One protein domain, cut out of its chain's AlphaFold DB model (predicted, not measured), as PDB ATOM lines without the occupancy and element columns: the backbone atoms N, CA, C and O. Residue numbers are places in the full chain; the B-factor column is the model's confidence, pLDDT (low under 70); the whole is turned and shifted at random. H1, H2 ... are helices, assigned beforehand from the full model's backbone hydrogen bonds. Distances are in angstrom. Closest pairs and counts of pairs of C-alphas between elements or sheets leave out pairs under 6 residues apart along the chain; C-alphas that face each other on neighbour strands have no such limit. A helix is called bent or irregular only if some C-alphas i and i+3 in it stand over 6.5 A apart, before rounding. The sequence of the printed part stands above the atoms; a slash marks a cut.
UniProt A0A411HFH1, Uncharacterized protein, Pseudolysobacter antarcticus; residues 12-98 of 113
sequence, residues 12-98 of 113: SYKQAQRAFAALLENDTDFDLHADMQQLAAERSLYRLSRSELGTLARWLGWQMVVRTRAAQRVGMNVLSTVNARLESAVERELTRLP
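AT A GLANCE: This is residues 12 to 98 of the 113 residues of an uncharacterized protein of Pseudolysobacter antarcticus (UniProt A0A411HFH1). One long helix, H3, is folded back on itself as a V near residues 67 and 68; a hairpin of two helices, H1 and H2, stands at one side of it with few contacts, and at the other side H4 crosses its first arm, H3a. H4 sets out beside the second arm, H3b, and runs from there across H3a, bridging the open part of the V. The printed part has 87 residues with four named helices in the order H1, H2, H3, H4 and no named strand, and its class is all helix. It is compact, with a radius of gyration of the C-alphas of 11.9 A, and the C-alphas span 36 by 30 by 19 A along their three main axes.

IN THESE COORDINATES: The longest helix is H3, residues 50 to 82, which by its hydrogen bonds was assigned as one helix but is bent: C-alphas 66 and 69 are 9.5 A apart, where about 5 A is found in a regular helix. Its arm H3a covers residues 50 to 66 and measures 24.5 A from first to last C-alpha, starting at C-alpha 50 at (-7.526, 44.085, -14.875). Its arm H3b covers residues 69 to 82 and measures 20.1 A; residues 67 and 68 belong to neither arm. H4, residues 84 to 96, is 18.7 A long and ends at C-alpha 96 at (-16.959, 30.340, -22.464). H1, residues 12 to 25, is 19.8 A long and begins at C-alpha 12 at (4.728, 40.976, -13.720). H2, residues 32 to 45, is 20.4 A long.

HOW THE PARTS SIT: H3 is the hub, touching the three other helices. Its arms H3a and H3b touch at a shallow tilt of 28 degrees and run opposite ways; H3a does so with residues 64 to 65 alone and H3b with residues 71 to 75 alone, the closest C-alphas being those of Met 64 and Gln 72, 5.0 A apart. H4 touches H3a at a steep tilt of 60 degrees, the same way, with the C-alphas of Ala 57 and Val 90 closest at 4.6 A. H3b and H4 form a helical hairpin at a shallow tilt of 33 degrees, only just short of steep; their closest C-alphas are those of Leu 79 and Glu 87, 5.4 A apart. H1 only just touches H3a, with 3 pairs of C-alphas within 8 A, through residues 13 to 17 of H1 and 52 to 56 of H3a; the closest are Tyr 13 and Glu 52, C-alphas 6.7 A apart. H1 and H2 form the other helical hairpin, running opposite ways at a shallow tilt of 32 degrees, only just short of steep, and the C-alphas of Ala 16 and Ala 41 come closest at 5.2 A. H2 only just touches H3b, with 3 pairs of C-alphas within 8 A, the closest being Glu 42 and Val 82 at 6.1 A. H1 and H2 are both apart from H4. The helix packing is part aligned, part crossed: 4 of the 7 touching pairs are at a shallow tilt. Every O i to N i+4 pair is within hydrogen-bond range in H1, H2, H3a and H3b, and 8 of 9 are in H4.

THE WHOLE: The two C-alphas farthest apart are those of Leu 32 and Pro 98, 36.5 A. The printed part has no cut, and no link is long: H1 to H2 is short, while H2 to H3 and H3 to H4 are tight. The mean pLDDT of the printed part is 76.7; the model's confidence is under 70 at residues 26 to 34, residues 68 to 75 and residue 98.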
ATOM      1  N   SER A  12       5.594  41.573 -14.744       83.94
ATOM      2  CA  SER A  12       4.728  40.976 -13.720       83.94
ATOM      3  C   SER A  12       3.824  39.887 -14.301       83.94
ATOM      4  O   SER A  12       3.671  38.836 -13.684       83.94
ATOM      5  N   TYR A  13       3.264  40.094 -15.500       86.56
ATOM      6  CA  TYR A  13       2.470  39.074 -16.190       86.56
ATOM      7  C   TYR A  13       3.311  37.846 -16.530       86.56
ATOM      8  O   TYR A  13       2.904  36.722 -16.241       86.56
ATOM      9  N   LYS A  14       4.501  38.041 -17.110       88.19
ATOM     10  CA  LYS A  14       5.390  36.927 -17.474       88.19
ATOM     11  C   LYS A  14       5.832  36.145 -16.238       88.19
ATOM     12  O   LYS A  14       5.912  34.919 -16.281       88.19
ATOM     13  N   GLN A  15       6.095  36.843 -15.135       86.81
ATOM     14  CA  GLN A  15       6.439  36.227 -13.857       86.81
ATOM     15  C   GLN A  15       5.266  35.423 -13.288       86.81
ATOM     16  O   GLN A  15       5.467  34.273 -12.907       86.81
ATOM     17  N   ALA A  16       4.052  35.983 -13.308       84.62
ATOM     18  CA  ALA A  16       2.838  35.274 -12.909       84.62
ATOM     19  C   ALA A  16       2.642  34.007 -13.748       84.62
ATOM     20  O   ALA A  16       2.469  32.919 -13.208       84.62
ATOM     21  N   GLN A  17       2.745  34.128 -15.072       86.62
ATOM     22  CA  GLN A  17       2.587  33.014 -15.999       86.62
ATOM     23  C   GLN A  17       3.586  31.882 -15.717       86.62
ATOM     24  O   GLN A  17       3.192  30.719 -15.708       86.62
ATOM     25  N   ARG A  18       4.858  32.206 -15.451       87.62
ATOM     26  CA  ARG A  18       5.891  31.213 -15.107       87.62
ATOM     27  C   ARG A  18       5.633  30.543 -13.760       87.62
ATOM     28  O   ARG A  18       5.731  29.325 -13.684       87.62
ATOM     29  N   ALA A  19       5.279  31.315 -12.732       83.69
ATOM     30  CA  ALA A  19       4.977  30.772 -11.407       83.69
ATOM     31  C   ALA A  19       3.776  29.813 -11.465       83.69
ATOM     32  O   ALA A  19       3.842  28.703 -10.947       83.69
ATOM     33  N   PHE A  20       2.711  30.189 -12.181       82.19
ATOM     34  CA  PHE A  20       1.559  29.309 -12.384       82.19
ATOM     35  C   PHE A  20       1.868  28.094 -13.260       82.19
ATOM     36  O   PHE A  20       1.353  27.017 -12.978       82.19
ATOM     37  N   ALA A  21       2.698  28.226 -14.299       84.25
ATOM     38  CA  ALA A  21       3.144  27.074 -15.083       84.25
ATOM     39  C   ALA A  21       3.895  26.065 -14.201       84.25
ATOM     40  O   ALA A  21       3.560  24.884 -14.220       84.25
ATOM     41  N   ALA A  22       4.821  26.546 -13.364       83.06
ATOM     42  CA  ALA A  22       5.571  25.716 -12.429       83.06
ATOM     43  C   ALA A  22       4.662  25.042 -11.387       83.06
ATOM     44  O   ALA A  22       4.835  23.861 -11.104       83.06
ATOM     45  N   LEU A  23       3.669  25.756 -10.846       77.69
ATOM     46  CA  LEU A  23       2.685  25.173  -9.924       77.69
ATOM     47  C   LEU A  23       1.855  24.069 -10.584       77.69
ATOM     48  O   LEU A  23       1.608  23.040  -9.972       77.69
ATOM     49  N   LEU A  24       1.441  24.271 -11.837       77.44
ATOM     50  CA  LEU A  24       0.687  23.264 -12.580       77.44
ATOM     51  C   LEU A  24       1.561  22.060 -12.972       77.44
ATOM     52  O   LEU A  24       1.034  20.979 -13.204       77.44
ATOM     53  N   GLU A  25       2.869  22.234 -13.150       78.06
ATOM     54  CA  GLU A  25       3.809  21.153 -13.491       78.06
ATOM     55  C   GLU A  25       4.193  20.286 -12.284       78.06
ATOM     56  O   GLU A  25       4.340  19.077 -12.441       78.06
ATOM     57  N   ASN A  26       4.300  20.870 -11.087       69.31
ATOM     58  CA  ASN A  26       4.647  20.167  -9.846       69.31
ATOM     59  C   ASN A  26       3.405  19.557  -9.163       69.31
ATOM     60  O   ASN A  26       3.138  19.788  -7.988       69.31
ATOM     61  N   ASP A  27       2.634  18.782  -9.925       60.78
ATOM     62  CA  ASP A  27       1.286  18.287  -9.598       60.78
ATOM     63  C   ASP A  27       1.257  17.183  -8.510       60.78
ATOM     64  O   ASP A  27       0.292  16.420  -8.445       60.78
ATOM     65  N   THR A  28       2.325  16.967  -7.720       52.16
ATOM     66  CA  THR A  28       2.428  15.706  -6.947       52.16
ATOM     67  C   THR A  28       3.135  15.688  -5.596       52.16
ATOM     68  O   THR A  28       2.999  14.667  -4.934       52.16
ATOM     69  N   ASP A  29       3.780  16.740  -5.094       48.25
ATOM     70  CA  ASP A  29       4.309  16.673  -3.722       48.25
ATOM     71  C   ASP A  29       4.265  18.022  -3.008       48.25
ATOM     72  O   ASP A  29       4.566  19.071  -3.581       48.25
ATOM     73  N   PHE A  30       3.859  17.977  -1.737       51.22
ATOM     74  CA  PHE A  30       3.912  19.097  -0.799       51.22
ATOM     75  C   PHE A  30       5.389  19.379  -0.495       51.22
ATOM     76  O   PHE A  30       5.952  18.902   0.488       51.22
ATOM     77  N   ASP A  31       6.035  20.093  -1.409       60.22
ATOM     78  CA  ASP A  31       7.437  20.470  -1.330       60.22
ATOM     79  C   ASP A  31       7.550  21.968  -1.028       60.22
ATOM     80  O   ASP A  31       6.752  22.780  -1.502       60.22
ATOM     81  N   LEU A  32       8.580  22.358  -0.279       58.72
ATOM     82  CA  LEU A  32       8.889  23.753   0.061       58.72
ATOM     83  C   LEU A  32       8.984  24.636  -1.201       58.72
ATOM     84  O   LEU A  32       8.760  25.848  -1.170       58.72
ATOM     85  N   HIS A  33       9.317  24.011  -2.333       65.44
ATOM     86  CA  HIS A  33       9.359  24.645  -3.641       65.44
ATOM     87  C   HIS A  33       7.971  25.090  -4.131       65.44
ATOM     88  O   HIS A  33       7.857  26.174  -4.703       65.44
ATOM     89  N   ALA A  34       6.915  24.316  -3.868       68.44
ATOM     90  CA  ALA A  34       5.544  24.667  -4.236       68.44
ATOM     91  C   ALA A  34       5.064  25.914  -3.474       68.44
ATOM     92  O   ALA A  34       4.541  26.839  -4.096       68.44
ATOM     93  N   ASP A  35       5.356  26.009  -2.173       70.94
ATOM     94  CA  ASP A  35       5.013  27.176  -1.344       70.94
ATOM     95  C   ASP A  35       5.689  28.462  -1.847       70.94
ATOM     96  O   ASP A  35       5.071  29.529  -1.925       70.94
ATOM     97  N   MET A  36       6.963  28.376  -2.252       76.25
ATOM     98  CA  MET A  36       7.678  29.521  -2.825       76.25
ATOM     99  C   MET A  36       7.078  29.966  -4.166       76.25
ATOM    100  O   MET A  36       6.969  31.171  -4.415       76.25
ATOM    101  N   GLN A  37       6.666  29.022  -5.018       78.62
ATOM    102  CA  GLN A  37       5.994  29.344  -6.281       78.62
ATOM    103  C   GLN A  37       4.594  29.922  -6.046       78.62
ATOM    104  O   GLN A  37       4.193  30.853  -6.747       78.62
ATOM    105  N   GLN A  38       3.884  29.451  -5.018       77.19
ATOM    106  CA  GLN A  38       2.589  29.987  -4.611       77.19
ATOM    107  C   GLN A  38       2.705  31.451  -4.167       77.19
ATOM    108  O   GLN A  38       2.028  32.325  -4.712       77.19
ATOM    109  N   LEU A  39       3.646  31.751  -3.269       78.44
ATOM    110  CA  LEU A  39       3.937  33.117  -2.818       78.44
ATOM    111  C   LEU A  39       4.370  34.038  -3.969       78.44
ATOM    112  O   LEU A  39       4.001  35.218  -4.008       78.44
ATOM    113  N   ALA A  40       5.164  33.529  -4.915       79.38
ATOM    114  CA  ALA A  40       5.570  34.284  -6.097       79.38
ATOM    115  C   ALA A  40       4.373  34.598  -7.011       79.38
ATOM    116  O   ALA A  40       4.236  35.737  -7.474       79.38
ATOM    117  N   ALA A  41       3.482  33.624  -7.221       79.75
ATOM    118  CA  ALA A  41       2.244  33.803  -7.970       79.75
ATOM    119  C   ALA A  41       1.355  34.866  -7.305       79.75
ATOM    120  O   ALA A  41       1.012  35.856  -7.952       79.75
ATOM    121  N   GLU A  42       1.083  34.755  -6.003       82.50
ATOM    122  CA  GLU A  42       0.283  35.729  -5.246       82.50
ATOM    123  C   GLU A  42       0.830  37.156  -5.372       82.50
ATOM    124  O   GLU A  42       0.104  38.078  -5.753       82.50
ATOM    125  N   ARG A  43       2.134  37.352  -5.134       84.31
ATOM    126  CA  ARG A  43       2.774  38.675  -5.233       84.31
ATOM    127  C   ARG A  43       2.675  39.276  -6.629       84.31
ATOM    128  O   ARG A  43       2.486  40.487  -6.762       84.31
ATOM    129  N   SER A  44       2.824  38.452  -7.662       83.00
ATOM    130  CA  SER A  44       2.738  38.911  -9.048       83.00
ATOM    131  C   SER A  44       1.314  39.336  -9.421       83.00
ATOM    132  O   SER A  44       1.153  40.358 -10.086       83.00
ATOM    133  N   LEU A  45       0.284  38.648  -8.908       82.62
ATOM    134  CA  LEU A  45      -1.123  38.971  -9.169       82.62
ATOM    135  C   LEU A  45      -1.523  40.365  -8.685       82.62
ATOM    136  O   LEU A  45      -2.251  41.060  -9.390       82.62
ATOM    137  N   TYR A  46      -1.030  40.802  -7.522       83.06
ATOM    138  CA  TYR A  46      -1.326  42.142  -6.994       83.06
ATOM    139  C   TYR A  46      -0.811  43.279  -7.882       83.06
ATOM    140  O   TYR A  46      -1.250  44.418  -7.739       83.06
ATOM    141  N   ARG A  47       0.119  42.982  -8.793       85.25
ATOM    142  CA  ARG A  47       0.719  43.954  -9.712       85.25
ATOM    143  C   ARG A  47       0.089  43.934 -11.101       85.25
ATOM    144  O   ARG A  47       0.468  44.758 -11.929       85.25
ATOM    145  N   LEU A  48      -0.831  43.009 -11.372       83.69
ATOM    146  CA  LEU A  48      -1.465  42.891 -12.681       83.69
ATOM    147  C   LEU A  48      -2.617  43.877 -12.835       83.69
ATOM    148  O   LEU A  48      -3.462  44.043 -11.952       83.69
ATOM    149  N   SER A  49      -2.696  44.481 -14.016       85.25
ATOM    150  CA  SER A  49      -3.879  45.225 -14.431       85.25
ATOM    151  C   SER A  49      -5.082  44.293 -14.635       85.25
ATOM    152  O   SER A  49      -4.955  43.083 -14.838       85.25
ATOM    153  N   ARG A  50      -6.294  44.860 -14.646       81.25
ATOM    154  CA  ARG A  50      -7.526  44.085 -14.875       81.25
ATOM    155  C   ARG A  50      -7.540  43.383 -16.241       81.25
ATOM    156  O   ARG A  50      -8.080  42.284 -16.347       81.25
ATOM    157  N   SER A  51      -6.953  43.999 -17.270       83.25
ATOM    158  CA  SER A  51      -6.806  43.394 -18.598       83.25
ATOM    159  C   SER A  51      -5.821  42.225 -18.585       83.25
ATOM    160  O   SER A  51      -6.114  41.183 -19.162       83.25
ATOM    161  N   GLU A  52      -4.694  42.352 -17.880       85.06
ATOM    162  CA  GLU A  52      -3.713  41.268 -17.739       85.06
ATOM    163  C   GLU A  52      -4.250  40.099 -16.918       85.06
ATOM    164  O   GLU A  52      -4.017  38.952 -17.288       85.06
ATOM    165  N   LEU A  53      -5.032  40.369 -15.867       83.56
ATOM    166  CA  LEU A  53      -5.751  39.332 -15.127       83.56
ATOM    167  C   LEU A  53      -6.718  38.563 -16.031       83.56
ATOM    168  O   LEU A  53      -6.784  37.341 -15.945       83.56
ATOM    169  N   GLY A  54      -7.433  39.252 -16.925       82.31
ATOM    170  CA  GLY A  54      -8.308  38.607 -17.908       82.31
ATOM    171  C   GLY A  54      -7.534  37.717 -18.883       82.31
ATOM    172  O   GLY A  54      -7.919  36.572 -19.120       82.31
ATOM    173  N   THR A  55      -6.409  38.207 -19.403       86.62
ATOM    174  CA  THR A  55      -5.527  37.436 -20.293       86.62
ATOM    175  C   THR A  55      -4.921  36.224 -19.583       86.62
ATOM    176  O   THR A  55      -4.883  35.135 -20.155       86.62
ATOM    177  N   LEU A  56      -4.479  36.387 -18.332       85.94
ATOM    178  CA  LEU A  56      -3.926  35.305 -17.521       85.94
ATOM    179  C   LEU A  56      -4.995  34.254 -17.211       85.94
ATOM    180  O   LEU A  56      -4.747  33.068 -17.396       85.94
ATOM    181  N   ALA A  57      -6.197  34.683 -16.823       86.19
ATOM    182  CA  ALA A  57      -7.315  33.786 -16.558       86.19
ATOM    183  C   ALA A  57      -7.703  32.969 -17.800       86.19
ATOM    184  O   ALA A  57      -7.934  31.765 -17.714       86.19
ATOM    185  N   ARG A  58      -7.709  33.602 -18.977       86.25
ATOM    186  CA  ARG A  58      -7.970  32.915 -20.244       86.25
ATOM    187  C   ARG A  58      -6.886  31.895 -20.584       86.25
ATOM    188  O   ARG A  58      -7.208  30.791 -21.016       86.25
ATOM    189  N   TRP A  59      -5.614  32.251 -20.388       88.75
ATOM    190  CA  TRP A  59      -4.495  31.330 -20.588       88.75
ATOM    191  C   TRP A  59      -4.582  30.128 -19.634       88.75
ATOM    192  O   TRP A  59      -4.495  28.992 -20.094       88.75
ATOM    193  N   LEU A  60      -4.850  30.359 -18.345       84.06
ATOM    194  CA  LEU A  60      -5.044  29.303 -17.342       84.06
ATOM    195  C   LEU A  60      -6.231  28.394 -17.675       84.06
ATOM    196  O   LEU A  60      -6.105  27.173 -17.613       84.06
ATOM    197  N   GLY A  61      -7.360  28.969 -18.101       80.06
ATOM    198  CA  GLY A  61      -8.519  28.198 -18.551       80.06
ATOM    199  C   GLY A  61      -8.174  27.259 -19.711       80.06
ATOM    200  O   GLY A  61      -8.556  26.090 -19.701       80.06
ATOM    201  N   TRP A  62      -7.373  27.724 -20.677       81.50
ATOM    202  CA  TRP A  62      -6.861  26.865 -21.748       81.50
ATOM    203  C   TRP A  62      -5.899  25.782 -21.248       81.50
ATOM    204  O   TRP A  62      -5.994  24.649 -21.714       81.50
ATOM    205  N   GLN A  63      -5.017  26.081 -20.287       82.44
ATOM    206  CA  GLN A  63      -4.134  25.067 -19.693       82.44
ATOM    207  C   GLN A  63      -4.931  23.944 -19.018       82.44
ATOM    208  O   GLN A  63      -4.629  22.770 -19.214       82.44
ATOM    209  N   MET A  64      -5.996  24.280 -18.288       77.62
ATOM    210  CA  MET A  64      -6.859  23.286 -17.638       77.62
ATOM    211  C   MET A  64      -7.608  22.407 -18.637       77.62
ATOM    212  O   MET A  64      -7.733  21.200 -18.439       77.62
ATOM    213  N   VAL A  65      -8.083  23.007 -19.727       74.62
ATOM    214  CA  VAL A  65      -8.737  22.287 -20.822       74.62
ATOM    215  C   VAL A  65      -7.783  21.293 -21.483       74.62
ATOM    216  O   VAL A  65      -8.155  20.140 -21.692       74.62
ATOM    217  N   VAL A  66      -6.554  21.724 -21.790       76.88
ATOM    218  CA  VAL A  66      -5.535  20.873 -22.425       76.88
ATOM    219  C   VAL A  66      -5.132  19.710 -21.512       76.88
ATOM    220  O   VAL A  66      -4.822  18.631 -22.008       76.88
ATOM    221  N   ARG A  67      -5.176  19.893 -20.186       71.56
ATOM    222  CA  ARG A  67      -4.682  18.902 -19.217       71.56
ATOM    223  C   ARG A  67      -5.723  17.881 -18.716       71.56
ATOM    224  O   ARG A  67      -5.354  16.947 -18.012       71.56
ATOM    225  N   THR A  68      -6.987  17.933 -19.152       65.69
ATOM    226  CA  THR A  68      -8.061  16.956 -18.818       65.69
ATOM    227  C   THR A  68      -8.349  16.727 -17.312       65.69
ATOM    228  O   THR A  68      -7.701  17.273 -16.423       65.69
ATOM    229  N   ARG A  69      -9.423  15.973 -17.009       58.50
ATOM    230  CA  ARG A  69     -10.229  16.011 -15.762       58.50
ATOM    231  C   ARG A  69      -9.482  16.013 -14.418       58.50
ATOM    232  O   ARG A  69      -9.977  16.647 -13.490       58.50
ATOM    233  N   ALA A  70      -8.355  15.315 -14.280       58.06
ATOM    234  CA  ALA A  70      -7.608  15.286 -13.017       58.06
ATOM    235  C   ALA A  70      -6.915  16.635 -12.748       58.06
ATOM    236  O   ALA A  70      -7.146  17.250 -11.708       58.06
ATOM    237  N   ALA A  71      -6.198  17.155 -13.747       58.94
ATOM    238  CA  ALA A  71      -5.529  18.450 -13.681       58.94
ATOM    239  C   ALA A  71      -6.516  19.625 -13.601       58.94
ATOM    240  O   ALA A  71      -6.196  20.667 -13.037       58.94
ATOM    241  N   GLN A  72      -7.743  19.463 -14.115       62.78
ATOM    242  CA  GLN A  72      -8.791  20.470 -13.939       62.78
ATOM    243  C   GLN A  72      -9.175  20.630 -12.462       62.78
ATOM    244  O   GLN A  72      -9.346  21.751 -11.996       62.78
ATOM    245  N   ARG A  73      -9.290  19.529 -11.706       63.50
ATOM    246  CA  ARG A  73      -9.643  19.588 -10.281       63.50
ATOM    247  C   ARG A  73      -8.484  20.114  -9.436       63.50
ATOM    248  O   ARG A  73      -8.708  20.966  -8.584       63.50
ATOM    249  N   VAL A  74      -7.267  19.634  -9.692       65.12
ATOM    250  CA  VAL A  74      -6.078  20.069  -8.941       65.12
ATOM    251  C   VAL A  74      -5.742  21.523  -9.251       65.12
ATOM    252  O   VAL A  74      -5.613  22.327  -8.333       65.12
ATOM    253  N   GLY A  75      -5.726  21.903 -10.528       68.25
ATOM    254  CA  GLY A  75      -5.485  23.281 -10.933       68.25
ATOM    255  C   GLY A  75      -6.511  24.252 -10.345       68.25
ATOM    256  O   GLY A  75      -6.127  25.318  -9.882       68.25
ATOM    257  N   MET A  76      -7.801  23.891 -10.305       71.62
ATOM    258  CA  MET A  76      -8.824  24.736  -9.674       71.62
ATOM    259  C   MET A  76      -8.614  24.880  -8.164       71.62
ATOM    260  O   MET A  76      -8.705  25.993  -7.656       71.62
ATOM    261  N   ASN A  77      -8.248  23.803  -7.462       72.00
ATOM    262  CA  ASN A  77      -7.920  23.878  -6.036       72.00
ATOM    263  C   ASN A  77      -6.724  24.810  -5.781       72.00
ATOM    264  O   ASN A  77      -6.810  25.676  -4.917       72.00
ATOM    265  N   VAL A  78      -5.651  24.691  -6.574       70.75
ATOM    266  CA  VAL A  78      -4.472  25.573  -6.479       70.75
ATOM    267  C   VAL A  78      -4.858  27.032  -6.735       70.75
ATOM    268  O   VAL A  78      -4.443  27.922  -5.994       70.75
ATOM    269  N   LEU A  79      -5.690  27.303  -7.746       75.12
ATOM    270  CA  LEU A  79      -6.178  28.661  -8.006       75.12
ATOM    271  C   LEU A  79      -7.025  29.215  -6.857       75.12
ATOM    272  O   LEU A  79      -6.892  30.398  -6.542       75.12
ATOM    273  N   SER A  80      -7.865  28.382  -6.238       74.94
ATOM    274  CA  SER A  80      -8.687  28.765  -5.089       74.94
ATOM    275  C   SER A  80      -7.828  29.154  -3.888       74.94
ATOM    276  O   SER A  80      -8.051  30.201  -3.276       74.94
ATOM    277  N   THR A  81      -6.784  28.367  -3.607       73.25
ATOM    278  CA  THR A  81      -5.816  28.658  -2.541       73.25
ATOM    279  C   THR A  81      -5.045  29.951  -2.810       73.25
ATOM    280  O   THR A  81      -4.860  30.746  -1.895       73.25
ATOM    281  N   VAL A  82      -4.644  30.192  -4.062       74.56
ATOM    282  CA  VAL A  82      -3.850  31.369  -4.446       74.56
ATOM    283  C   VAL A  82      -4.686  32.651  -4.475       74.56
ATOM    284  O   VAL A  82      -4.253  33.687  -3.969       74.56
ATOM    285  N   ASN A  83      -5.856  32.648  -5.130       80.88
ATOM    286  CA  ASN A  83      -6.695  33.844  -5.238       80.88
ATOM    287  C   ASN A  83      -8.123  33.563  -5.756       80.88
ATOM    288  O   ASN A  83      -8.338  33.383  -6.957       80.88
ATOM    289  N   ALA A  84      -9.129  33.730  -4.892       77.31
ATOM    290  CA  ALA A  84     -10.550  33.572  -5.240       77.31
ATOM    291  C   ALA A  84     -11.041  34.476  -6.399       77.31
ATOM    292  O   ALA A  84     -11.952  34.119  -7.151       77.31
ATOM    293  N   ARG A  85     -10.453  35.669  -6.592       77.56
ATOM    294  CA  ARG A  85     -10.840  36.556  -7.711       77.56
ATOM    295  C   ARG A  85     -10.340  36.032  -9.053       77.56
ATOM    296  O   ARG A  85     -11.024  36.214 -10.064       77.56
ATOM    297  N   LEU A  86      -9.156  35.420  -9.061       79.88
ATOM    298  CA  LEU A  86      -8.584  34.798 -10.249       79.88
ATOM    299  C   LEU A  86      -9.342  33.519 -10.589       79.88
ATOM    300  O   LEU A  86      -9.708  33.347 -11.746       79.88
ATOM    301  N   GLU A  87      -9.649  32.694  -9.588       83.12
ATOM    302  CA  GLU A  87     -10.490  31.502  -9.733       83.12
ATOM    303  C   GLU A  87     -11.810  31.843 -10.437       83.12
ATOM    304  O   GLU A  87     -12.081  31.347 -11.527       83.12
ATOM    305  N   SER A  88     -12.561  32.817  -9.914       82.06
ATOM    306  CA  SER A  88     -13.818  33.265 -10.523       82.06
ATOM    307  C   SER A  88     -13.647  33.795 -11.959       82.06
ATOM    308  O   SER A  88     -14.549  33.686 -12.792       82.06
ATOM    309  N   ALA A  89     -12.501  34.406 -12.282       82.56
ATOM    310  CA  ALA A  89     -12.198  34.836 -13.647       82.56
ATOM    311  C   ALA A  89     -11.890  33.651 -14.572       82.56
ATOM    312  O   ALA A  89     -12.360  33.646 -15.709       82.56
ATOM    313  N   VAL A  90     -11.162  32.647 -14.081       82.06
ATOM    314  CA  VAL A  90     -10.857  31.413 -14.810       82.06
ATOM    315  C   VAL A  90     -12.125  30.596 -15.044       82.06
ATOM    316  O   VAL A  90     -12.360  30.188 -16.175       82.06
ATOM    317  N   GLU A  91     -13.003  30.441 -14.052       83.00
ATOM    318  CA  GLU A  91     -14.302  29.762 -14.208       83.00
ATOM    319  C   GLU A  91     -15.177  30.410 -15.287       83.00
ATOM    320  O   GLU A  91     -15.765  29.732 -16.137       83.00
ATOM    321  N   ARG A  92     -15.240  31.748 -15.300       83.31
ATOM    322  CA  ARG A  92     -15.958  32.490 -16.345       83.31
ATOM    323  C   ARG A  92     -15.376  32.245 -17.732       83.31
ATOM    324  O   ARG A  92     -16.135  32.186 -18.691       83.31
ATOM    325  N   GLU A  93     -14.063  32.104 -17.862       81.50
ATOM    326  CA  GLU A  93     -13.452  31.799 -19.154       81.50
ATOM    327  C   GLU A  93     -13.651  30.326 -19.531       81.50
ATOM    328  O   GLU A  93     -14.044  30.050 -20.660       81.50
ATOM    329  N   LEU A  94     -13.524  29.386 -18.591       78.12
ATOM    330  CA  LEU A  94     -13.802  27.961 -18.809       78.12
ATOM    331  C   LEU A  94     -15.230  27.714 -19.317       78.12
ATOM    332  O   LEU A  94     -15.419  26.929 -20.244       78.12
ATOM    333  N   THR A  95     -16.229  28.410 -18.767       79.06
ATOM    334  CA  THR A  95     -17.630  28.317 -19.234       79.06
ATOM    335  C   THR A  95     -17.847  28.890 -20.637       79.06
ATOM    336  O   THR A  95     -18.818  28.526 -21.301       79.06
ATOM    337  N   ARG A  96     -16.945  29.757 -21.112       76.25
ATOM    338  CA  ARG A  96     -16.959  30.340 -22.464       76.25
ATOM    339  C   ARG A  96     -16.161  29.523 -23.480       76.25
ATOM    340  O   ARG A  96     -16.283  29.779 -24.679       76.25
ATOM    341  N   LEU A  97     -15.342  28.568 -23.037       73.81
ATOM    342  CA  LEU A  97     -14.571  27.708 -23.930       73.81
ATOM    343  C   LEU A  97     -15.461  26.611 -24.541       73.81
ATOM    344  O   LEU A  97     -16.292  26.020 -23.846       73.81
ATOM    345  N   PRO A  98     -15.261  26.268 -25.828       63.84
ATOM    346  CA  PRO A  98     -16.108  25.306 -26.537       63.84
ATOM    347  C   PRO A  98     -16.089  23.888 -25.929       63.84
ATOM    348  O   PRO A  98     -17.028  23.123 -26.136       63.84
TER     349      PRO A  98